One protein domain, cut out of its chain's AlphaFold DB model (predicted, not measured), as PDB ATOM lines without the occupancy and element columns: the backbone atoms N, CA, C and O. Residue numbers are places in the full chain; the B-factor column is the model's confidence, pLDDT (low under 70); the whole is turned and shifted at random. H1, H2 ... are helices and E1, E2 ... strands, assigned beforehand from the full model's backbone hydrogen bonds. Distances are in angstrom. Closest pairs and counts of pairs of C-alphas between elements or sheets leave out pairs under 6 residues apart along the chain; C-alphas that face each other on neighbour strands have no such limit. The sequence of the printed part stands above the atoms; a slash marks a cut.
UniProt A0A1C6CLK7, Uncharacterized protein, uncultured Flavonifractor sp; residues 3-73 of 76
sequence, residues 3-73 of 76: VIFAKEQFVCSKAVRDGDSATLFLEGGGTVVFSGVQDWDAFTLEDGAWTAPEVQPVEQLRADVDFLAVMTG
ATOM      1  N   VAL A   3      28.587  10.479 -17.368       91.69
ATOM      2  CA  VAL A   3      28.592  11.827 -17.947       91.69
ATOM      3  C   VAL A   3      28.012  12.793 -16.929       91.69
ATOM      4  O   VAL A   3      26.901  12.589 -16.446       91.69
ATOM      5  N   ILE A   4      28.757  13.844 -16.600       92.25
ATOM      6  CA  ILE A   4      28.337  14.886 -15.667       92.25
ATOM      7  C   ILE A   4      28.049  16.156 -16.457       92.25
ATOM      8  O   ILE A   4      28.914  16.640 -17.187       92.25
ATOM      9  N   PHE A   5      26.847  16.701 -16.294       90.25
ATOM     10  CA  PHE A   5      26.430  17.949 -16.925       90.25
ATOM     11  C   PHE A   5      25.508  18.727 -15.989       90.25
ATOM     12  O   PHE A   5      24.614  18.153 -15.377       90.25
ATOM     13  N   ALA A   6      25.729  20.037 -15.842       88.62
ATOM     14  CA  ALA A   6      24.906  20.914 -14.997       88.62
ATOM     15  C   ALA A   6      24.696  20.419 -13.541       88.62
ATOM     16  O   ALA A   6      23.680  20.723 -12.920       88.62
ATOM     17  N   LYS A   7      25.690  19.713 -12.972       88.06
ATOM     18  CA  LYS A   7      25.660  19.036 -11.651       88.06
ATOM     19  C   LYS A   7      24.790  17.774 -11.578       88.06
ATOM     20  O   LYS A   7      24.685  17.188 -10.503       88.06
ATOM     21  N   GLU A   8      24.223  17.330 -12.691       89.62
ATOM     22  CA  GLU A   8      23.575  16.026 -12.812       89.62
ATOM     23  C   GLU A   8      24.568  14.984 -13.329       89.62
ATOM     24  O   GLU A   8      25.469  15.301 -14.108       89.62
ATOM     25  N   GLN A   9      24.413  13.740 -12.871       92.25
ATOM     26  CA  GLN A   9      25.227  12.606 -13.300       92.25
ATOM     27  C   GLN A   9      24.359  11.593 -14.037       92.25
ATOM     28  O   GLN A   9      23.313  11.171 -13.539       92.25
ATOM     29  N   PHE A  10      24.836  11.164 -15.198       91.50
ATOM     30  CA  PHE A  10      24.178  10.195 -16.058       91.50
ATOM     31  C   PHE A  10      25.081   8.979 -16.225       91.50
ATOM     32  O   PHE A  10      26.197   9.087 -16.729       91.50
ATOM     33  N   VAL A  11      24.594   7.807 -15.818       92.69
ATOM     34  CA  VAL A  11      25.280   6.540 -16.089       92.69
ATOM     35  C   VAL A  11      24.874   6.075 -17.481       92.69
ATOM     36  O   VAL A  11      23.718   5.711 -17.730       92.69
ATOM     37  N   CYS A  12      25.826   6.134 -18.405       91.81
ATOM     38  CA  CYS A  12      25.609   5.896 -19.823       91.81
ATOM     39  C   CYS A  12      26.404   4.682 -20.307       91.81
ATOM     40  O   CYS A  12      27.543   4.446 -19.894       91.81
ATOM     41  N   SER A  13      25.823   3.946 -21.250       91.81
ATOM     42  CA  SER A  13      26.533   2.934 -22.031       91.81
ATOM     43  C   SER A  13      27.269   3.559 -23.221       91.81
ATOM     44  O   SER A  13      28.348   3.097 -23.586       91.81
ATOM     45  N   LYS A  14      26.710   4.625 -23.813       90.31
ATOM     46  CA  LYS A  14      27.275   5.333 -24.971       90.31
ATOM     47  C   LYS A  14      26.938   6.825 -24.915       90.31
ATOM     48  O   LYS A  14      25.825   7.193 -24.550       90.31
ATOM     49  N   ALA A  15      27.874   7.672 -25.332       92.25
ATOM     50  CA  ALA A  15      27.671   9.109 -25.499       92.25
ATOM     51  C   ALA A  15      28.056   9.512 -26.928       92.25
ATOM     52  O   ALA A  15      29.190   9.280 -27.349       92.25
ATOM     53  N   VAL A  16      27.119  10.080 -27.683       91.62
ATOM     54  CA  VAL A  16      27.307  10.508 -29.074       91.62
ATOM     55  C   VAL A  16      27.290  12.027 -29.147       91.62
ATOM     56  O   VAL A  16      26.393  12.663 -28.597       91.62
ATOM     57  N   ARG A  17      28.275  12.597 -29.840       91.06
ATOM     58  CA  ARG A  17      28.357  14.028 -30.134       91.06
ATOM     59  C   ARG A  17      28.089  14.249 -31.613       91.06
ATOM     60  O   ARG A  17      28.896  13.823 -32.433       91.06
ATOM     61  N   ASP A  18      27.013  14.956 -31.926       88.19
ATOM     62  CA  ASP A  18      26.601  15.286 -33.287       88.19
ATOM     63  C   ASP A  18      26.407  16.800 -33.432       88.19
ATOM     64  O   ASP A  18      25.418  17.356 -32.964       88.19
ATOM     65  N   GLY A  19      27.389  17.486 -34.023       87.31
ATOM     66  CA  GLY A  19      27.344  18.936 -34.220       87.31
ATOM     67  C   GLY A  19      27.173  19.718 -32.913       87.31
ATOM     68  O   GLY A  19      28.115  19.819 -32.121       87.31
ATOM     69  N   ASP A  20      25.979  20.282 -32.718       90.81
ATOM     70  CA  ASP A  20      25.533  21.048 -31.546       90.81
ATOM     71  C   ASP A  20      24.631  20.232 -30.598       90.81
ATOM     72  O   ASP A  20      23.990  20.783 -29.701       90.81
ATOM     73  N   SER A  21      24.549  18.921 -30.801       90.19
ATOM     74  CA  SER A  21      23.662  18.025 -30.074       90.19
ATOM     75  C   SER A  21      24.441  16.876 -29.434       90.19
ATOM     76  O   SER A  21      25.349  16.291 -30.028       90.19
ATOM     77  N   ALA A  22      24.095  16.546 -28.192       91.88
ATOM     78  CA  ALA A  22      24.693  15.451 -27.439       91.88
ATOM     79  C   ALA A  22      23.621  14.414 -27.097       91.88
ATOM     80  O   ALA A  22      22.635  14.728 -26.433       91.88
ATOM     81  N   THR A  23      23.832  13.172 -27.513       93.12
ATOM     82  CA  THR A  23      22.914  12.061 -27.252       93.12
ATOM     83  C   THR A  23      23.565  11.082 -26.286       93.12
ATOM     84  O   THR A  23      24.573  10.451 -26.608       93.12
ATOM     85  N   LEU A  24      22.988  10.940 -25.099       93.00
ATOM     86  CA  LEU A  24      23.426  10.008 -24.067       93.00
ATOM     87  C   LEU A  24      22.494   8.799 -24.023       93.00
ATOM     88  O   LEU A  24      21.296   8.932 -23.776       93.00
ATOM     89  N   PHE A  25      23.052   7.610 -24.208       92.38
ATOM     90  CA  PHE A  25      22.344   6.344 -24.062       92.38
ATOM     91  C   PHE A  25      22.548   5.835 -22.635       92.38
ATOM     92  O   PHE A  25      23.658   5.457 -22.259       92.38
ATOM     93  N   LEU A  26      21.490   5.862 -21.825       93.12
ATOM     94  CA  LEU A  26      21.519   5.425 -20.430       93.12
ATOM     95  C   LEU A  26      21.564   3.896 -20.349       93.12
ATOM     96  O   LEU A  26      20.915   3.208 -21.139       93.12
ATOM     97  N   GLU A  27      22.251   3.350 -19.345       88.31
ATOM     98  CA  GLU A  27      22.280   1.890 -19.141       88.31
ATOM     99  C   GLU A  27      20.895   1.292 -18.843       88.31
ATOM    100  O   GLU A  27      20.631   0.140 -19.176       88.31
ATOM    101  N   GLY A  28      19.972   2.090 -18.298       86.31
ATOM    102  CA  GLY A  28      18.581   1.689 -18.063       86.31
ATOM    103  C   GLY A  28      17.706   1.604 -19.321       86.31
ATOM    104  O   GLY A  28      16.496   1.435 -19.194       86.31
ATOM    105  N   GLY A  29      18.273   1.769 -20.522       86.12
ATOM    106  CA  GLY A  29      17.536   1.761 -21.792       86.12
ATOM    107  C   GLY A  29      16.879   3.098 -22.159       86.12
ATOM    108  O   GLY A  29      16.169   3.182 -23.158       86.12
ATOM    109  N   GLY A  30      17.112   4.147 -21.368       90.06
ATOM    110  CA  GLY A  30      16.686   5.511 -21.676       90.06
ATOM    111  C   GLY A  30      17.660   6.228 -22.611       90.06
ATOM    112  O   GLY A  30      18.817   5.839 -22.751       90.06
ATOM    113  N   THR A  31      17.202   7.305 -23.242       92.25
ATOM    114  CA  THR A  31      18.062   8.199 -24.028       92.25
ATOM    115  C   THR A  31      17.814   9.636 -23.594       92.25
ATOM    116  O   THR A  31      16.662  10.041 -23.445       92.25
ATOM    117  N   VAL A  32      18.886  10.395 -23.387       91.38
ATOM    118  CA  VAL A  32      18.838  11.829 -23.091       91.38
ATOM    119  C   VAL A  32      19.464  12.565 -24.261       91.38
ATOM    120  O   VAL A  32      20.582  12.251 -24.659       91.38
ATOM    121  N   VAL A  33      18.742  13.529 -24.823       92.44
ATOM    122  CA  VAL A  33      19.225  14.353 -25.931       92.44
ATOM    123  C   VAL A  33      19.333  15.788 -25.444       92.44
ATOM    124  O   VAL A  33      18.349  16.368 -24.986       92.44
ATOM    125  N   PHE A  34      20.529  16.349 -25.547       91.19
ATOM    126  CA  PHE A  34      20.794  17.766 -25.352       91.19
ATOM    127  C   PHE A  34      20.942  18.417 -26.722       91.19
ATOM    128  O   PHE A  34      21.670  17.905 -27.567       91.19
ATOM    129  N   SER A  35      20.285  19.553 -26.927       91.75
ATOM    130  CA  SER A  35      20.365  20.334 -28.164       91.75
ATOM    131  C   SER A  35      20.865  21.741 -27.855       91.75
ATOM    132  O   SER A  35      20.551  22.290 -26.796       91.75
ATOM    133  N   GLY A  36      21.636  22.330 -28.771       90.56
ATOM    134  CA  GLY A  36      22.230  23.658 -28.587       90.56
ATOM    135  C   GLY A  36      23.452  23.669 -27.662       90.56
ATOM    136  O   GLY A  36      23.726  24.674 -27.004       90.56
ATOM    137  N   VAL A  37      24.189  22.560 -27.596       90.06
ATOM    138  CA  VAL A  37      25.451  22.445 -26.864       90.06
ATOM    139  C   VAL A  37      26.533  23.259 -27.571       90.06
ATOM    140  O   VAL A  37      27.077  22.862 -28.601       90.06
ATOM    141  N   GLN A  38      26.859  24.411 -26.991       88.50
ATOM    142  CA  GLN A  38      27.950  25.273 -27.459       88.50
ATOM    143  C   GLN A  38      29.231  25.076 -26.645       88.50
ATOM    144  O   GLN A  38      30.328  25.203 -27.183       88.50
ATOM    145  N   ASP A  39      29.081  24.733 -25.365       89.44
ATOM    146  CA  ASP A  39      30.184  24.503 -24.442       89.44
ATOM    147  C   ASP A  39      30.292  23.009 -24.118       89.44
ATOM    148  O   ASP A  39      29.493  22.449 -23.366       89.44
ATOM    149  N   TRP A  40      31.273  22.357 -24.743       88.12
ATOM    150  CA  TRP A  40      31.543  20.931 -24.562       88.12
ATOM    151  C   TRP A  40      32.407  20.651 -23.334       88.12
ATOM    152  O   TRP A  40      32.365  19.533 -22.823       88.12
ATOM    153  N   ASP A  41      33.124  21.656 -22.828       89.25
ATOM    154  CA  ASP A  41      33.931  21.536 -21.610       89.25
ATOM    155  C   ASP A  41      33.039  21.504 -20.355       89.25
ATOM    156  O   ASP A  41      33.452  21.036 -19.294       89.25
ATOM    157  N   ALA A  42      31.772  21.916 -20.484       89.75
ATOM    158  CA  ALA A  42      30.746  21.732 -19.461       89.75
ATOM    159  C   ALA A  42      30.368  20.256 -19.223       89.75
ATOM    160  O   ALA A  42      29.742  19.944 -18.205       89.75
ATOM    161  N   PHE A  43      30.724  19.352 -20.144       91.19
ATOM    162  CA  PHE A  43      30.496  17.917 -20.004       91.19
ATOM    163  C   PHE A  43      31.760  17.233 -19.495       91.19
ATOM    164  O   PHE A  43      32.791  17.213 -20.163       91.19
ATOM    165  N   THR A  44      31.667  16.596 -18.332       91.88
ATOM    166  CA  THR A  44      32.748  15.746 -17.817       91.88
ATOM    167  C   THR A  44      32.412  14.287 -18.087       91.88
ATOM    168  O   THR A  44      31.354  13.815 -17.680       91.88
ATOM    169  N   LEU A  45      33.292  13.579 -18.797       92.38
ATOM    170  CA  LEU A  45      33.134  12.158 -19.101       92.38
ATOM    171  C   LEU A  45      34.137  11.377 -18.253       92.38
ATOM    172  O   LEU A  45      35.343  11.500 -18.455       92.38
ATOM    173  N   GLU A  46      33.637  10.573 -17.322       91.94
ATOM    174  CA  GLU A  46      34.446   9.635 -16.545       91.94
ATOM    175  C   GLU A  46      34.408   8.251 -17.201       91.94
ATOM    176  O   GLU A  46      33.335   7.716 -17.517       91.94
ATOM    177  N   ASP A  47      35.598   7.686 -17.420       85.56
ATOM    178  CA  ASP A  47      35.810   6.364 -18.018       85.56
ATOM    179  C   ASP A  47      35.109   6.167 -19.374       85.56
ATOM    180  O   ASP A  47      34.502   5.130 -19.658       85.56
ATOM    181  N   GLY A  48      35.187   7.175 -20.245       84.00
ATOM    182  CA  GLY A  48      34.727   7.057 -21.624       84.00
ATOM    183  C   GLY A  48      35.054   8.271 -22.482       84.00
ATOM    184  O   GLY A  48      35.745   9.193 -22.061       84.00
ATOM    185  N   ALA A  49      34.561   8.254 -23.716       86.94
ATOM    186  CA  ALA A  49      34.783   9.313 -24.690       86.94
ATOM    187  C   ALA A  49      33.524   9.540 -25.528       86.94
ATOM    188  O   ALA A  49      32.678   8.653 -25.665       86.94
ATOM    189  N   TRP A  50      33.423  10.729 -26.115       90.06
ATOM    190  CA  TRP A  50      32.414  11.015 -27.122       90.06
ATOM    191  C   TRP A  50      32.633  10.140 -28.354       90.06
ATOM    192  O   TRP A  50      33.743  10.048 -28.878       90.06
ATOM    193  N   THR A  51      31.557   9.536 -28.841       88.56
ATOM    194  CA  THR A  51      31.534   8.844 -30.131       88.56
ATOM    195  C   THR A  51      30.932   9.745 -31.201       88.56
ATOM    196  O   THR A  51      30.010  10.514 -30.932       88.56
ATOM    197  N   ALA A  52      31.471   9.670 -32.416       79.50
ATOM    198  CA  ALA A  52      30.866  10.322 -33.570       79.50
ATOM    199  C   ALA A  52      29.539   9.624 -33.927       79.50
ATOM    200  O   ALA A  52      29.413   8.415 -33.687       79.50
ATOM    201  N   PRO A  53      28.556  10.345 -34.495       76.06
ATOM    202  CA  PRO A  53      27.397   9.708 -35.093       76.06
ATOM    203  C   PRO A  53      27.889   8.740 -36.171       76.06
ATOM    204  O   PRO A  53      28.784   9.056 -36.958       76.06
ATOM    205  N   GLU A  54      27.330   7.532 -36.189       65.00
ATOM    206  CA  GLU A  54      27.551   6.624 -37.308       65.00
ATOM    207  C   GLU A  54      26.919   7.269 -38.541       65.00
ATOM    208  O   GLU A  54      25.696   7.329 -38.666       65.00
ATOM    209  N   VAL A  55      27.763   7.797 -39.430       57.50
ATOM    210  CA  VAL A  55      27.334   8.286 -40.739       57.50
ATOM    211  C   VAL A  55      26.738   7.093 -41.472       57.50
ATOM    212  O   VAL A  55      27.457   6.185 -41.895       57.50
ATOM    213  N   GLN A  56      25.412   7.058 -41.586       53.53
ATOM    214  CA  GLN A  56      24.752   6.030 -42.371       53.53
ATOM    215  C   GLN A  56      25.151   6.239 -43.845       53.53
ATOM    216  O   GLN A  56      24.944   7.329 -44.380       53.53
ATOM    217  N   PRO A  57      25.693   5.223 -44.540       50.53
ATOM    218  CA  PRO A  57      26.211   5.349 -45.910       50.53
ATOM    219  C   PRO A  57      25.161   5.722 -46.975       50.53
ATOM    220  O   PRO A  57      25.499   5.881 -48.148       50.53
ATOM    221  N   VAL A  58      23.892   5.911 -46.598       48.59
ATOM    222  CA  VAL A  58      22.827   6.348 -47.513       48.59
ATOM    223  C   VAL A  58      23.047   7.770 -48.054       48.59
ATOM    224  O   VAL A  58      22.512   8.103 -49.109       48.59
ATOM    225  N   GLU A  59      23.875   8.588 -47.392       47.28
ATOM    226  CA  GLU A  59      24.268   9.915 -47.892       47.28
ATOM    227  C   GLU A  59      25.443   9.882 -48.886       47.28
ATOM    228  O   GLU A  59      25.561  10.790 -49.705       47.28
ATOM    229  N   GLN A  60      26.263   8.821 -48.914       45.47
ATOM    230  CA  GLN A  60      27.315   8.671 -49.936       45.47
ATOM    231  C   GLN A  60      26.756   8.226 -51.297       45.47
ATOM    232  O   GLN A  60      27.280   8.615 -52.337       45.47
ATOM    233  N   LEU A  61      25.655   7.470 -51.314       49.44
ATOM    234  CA  LEU A  61      25.075   6.912 -52.543       49.44
ATOM    235  C   LEU A  61      24.478   7.959 -53.501       49.44
ATOM    236  O   LEU A  61      24.329   7.670 -54.685       49.44
ATOM    237  N   ARG A  62      24.136   9.169 -53.034       49.69
ATOM    238  CA  ARG A  62      23.618  10.232 -53.919       49.69
ATOM    239  C   ARG A  62      24.713  10.936 -54.722       49.69
ATOM    240  O   ARG A  62      24.425  11.402 -55.818       49.69
ATOM    241  N   ALA A  63      25.948  10.973 -54.220       49.03
ATOM    242  CA  ALA A  63      27.059  11.618 -54.917       49.03
ATOM    243  C   ALA A  63      27.504  10.836 -56.170       49.03
ATOM    244  O   ALA A  63      27.874  11.442 -57.173       49.03
ATOM    245  N   ASP A  64      27.398   9.502 -56.149       47.00
ATOM    246  CA  ASP A  64      27.815   8.650 -57.273       47.00
ATOM    247  C   ASP A  64      26.804   8.622 -58.437       47.00
ATOM    248  O   ASP A  64      27.191   8.424 -59.592       47.00
ATOM    249  N   VAL A  65      25.508   8.845 -58.178       53.56
ATOM    250  CA  VAL A  65      24.469   8.814 -59.227       53.56
ATOM    251  C   VAL A  65      24.506  10.074 -60.105       53.56
ATOM    252  O   VAL A  65      24.346   9.968 -61.323       53.56
ATOM    253  N   ASP A  66      24.794  11.249 -59.533       49.62
ATOM    254  CA  ASP A  66      24.884  12.505 -60.298       49.62
ATOM    255  C   ASP A  66      26.080  12.531 -61.266       49.62
ATOM    256  O   ASP A  66      25.995  13.114 -62.349       49.62
ATOM    257  N   PHE A  67      27.179  11.838 -60.948       52.31
ATOM    258  CA  PHE A  67      28.326  11.744 -61.857       52.31
ATOM    259  C   PHE A  67      27.993  10.958 -63.142       52.31
ATOM    260  O   PHE A  67      28.454  11.302 -64.234       52.31
ATOM    261  N   LEU A  68      27.146   9.927 -63.045       52.09
ATOM    262  CA  LEU A  68      26.740   9.101 -64.190       52.09
ATOM    263  C   LEU A  68      25.692   9.779 -65.088       52.09
ATOM    264  O   LEU A  68      25.719   9.582 -66.307       52.09
ATOM    265  N   ALA A  69      24.803  10.601 -64.528       53.75
ATOM    266  CA  ALA A  69      23.804  11.340 -65.306       53.75
ATOM    267  C   ALA A  69      24.446  12.412 -66.208       53.75
ATOM    268  O   ALA A  69      24.060  12.573 -67.368       53.75
ATOM    269  N   VAL A  70      25.496  13.083 -65.721       55.66
ATOM    270  CA  VAL A  70      26.230  14.103 -66.493       55.66
ATOM    271  C   VAL A  70      27.024  13.484 -67.651       55.66
ATOM    272  O   VAL A  70      27.113  14.077 -68.724       55.66
ATOM    273  N   MET A  71      27.560  12.272 -67.476       56.28
ATOM    274  CA  MET A  71      28.365  11.582 -68.498       56.28
ATOM    275  C   MET A  71      27.536  10.891 -69.593       56.28
ATOM    276  O   MET A  71      28.079  10.569 -70.649       56.28
ATOM    277  N   THR A  72      26.240  10.650 -69.366       57.12
ATOM    278  CA  THR A  72      25.379   9.893 -70.299       57.12
ATOM    279  C   THR A  72      24.341  10.741 -71.037       57.12
ATOM    280  O   THR A  72      23.707  10.237 -71.963       57.12
ATOM    281  N   GLY A  73      24.197  12.031 -70.707       54.91
ATOM    282  CA  GLY A  73      23.397  12.975 -71.498       54.91
ATOM    283  C   GLY A  73      21.898  12.660 -71.559       54.91
ATOM    284  O   GLY A  73      21.224  13.099 -72.489       54.91
TER     285      GLY A  73
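This is residues 3 to 73 of the 76 residues of an uncharacterized protein of uncultured Flavonifractor sp (UniProt A0A1C6CLK7). Look first at a small, compact head made of one twisted sheet, E4 E3 E2 E1 E5, and then at a long tail, residues 55 to 73, that sticks out of it and ends in the lone helix H1. The long strand E2 bends at residue 13 in the sheet, and its pairing is staggered: it pairs with E1 over its residues 8 to 10 and with E3 over its residues 12 to 18. The printed part has 71 residues, in the order E1 E2 E3 E4 E5 H1; the sheet is antiparallel and the class mixed, helices and strands. The whole is extended, with a radius of gyration of the C-alphas of 17.9 A and spans of 60 by 26 by 18 A, the tail making the length.

Start at E2, residues 8 to 18, which bends by 103 degrees at residue 13. Its hairpin partner E3, residues 21 to 26, has N 23 and O 16 at 2.8 A. E4, residues 31 to 35, is an edge strand and forms a hairpin with E3; look for N 24 and O 32 at 2.8 A. E1, residues 3 to 5, makes a hairpin with E2, with N 5 and O 8 at 2.9 A. E5, residues 44 to 46, is the other edge strand, antiparallel to E1, with N 4 and O 44 at 2.8 A. H1, residues 61 to 72, is not on the sheet; 3 of its 8 O i to N i+4 pairs and 2 of its 9 O i to N i+3 pairs are within hydrogen-bond range.

Find C-alpha 3 at (28.592, 11.827, -17.947), where E1 begins. E2 runs 20.7 A, E3 16.0 A and E4 13.0 A; E1 and E5 have three residues each. H1 runs 18.0 A to C-alpha 72 at (25.379, 9.893, -70.299).

The C-alphas of Lys 7 and Gly 73, the two farthest apart, are 60.2 A apart. The printed part has no cut, and E5 to H1, with 14 residues between them, is a long link. Residues 54 to 73 have pLDDT under 70.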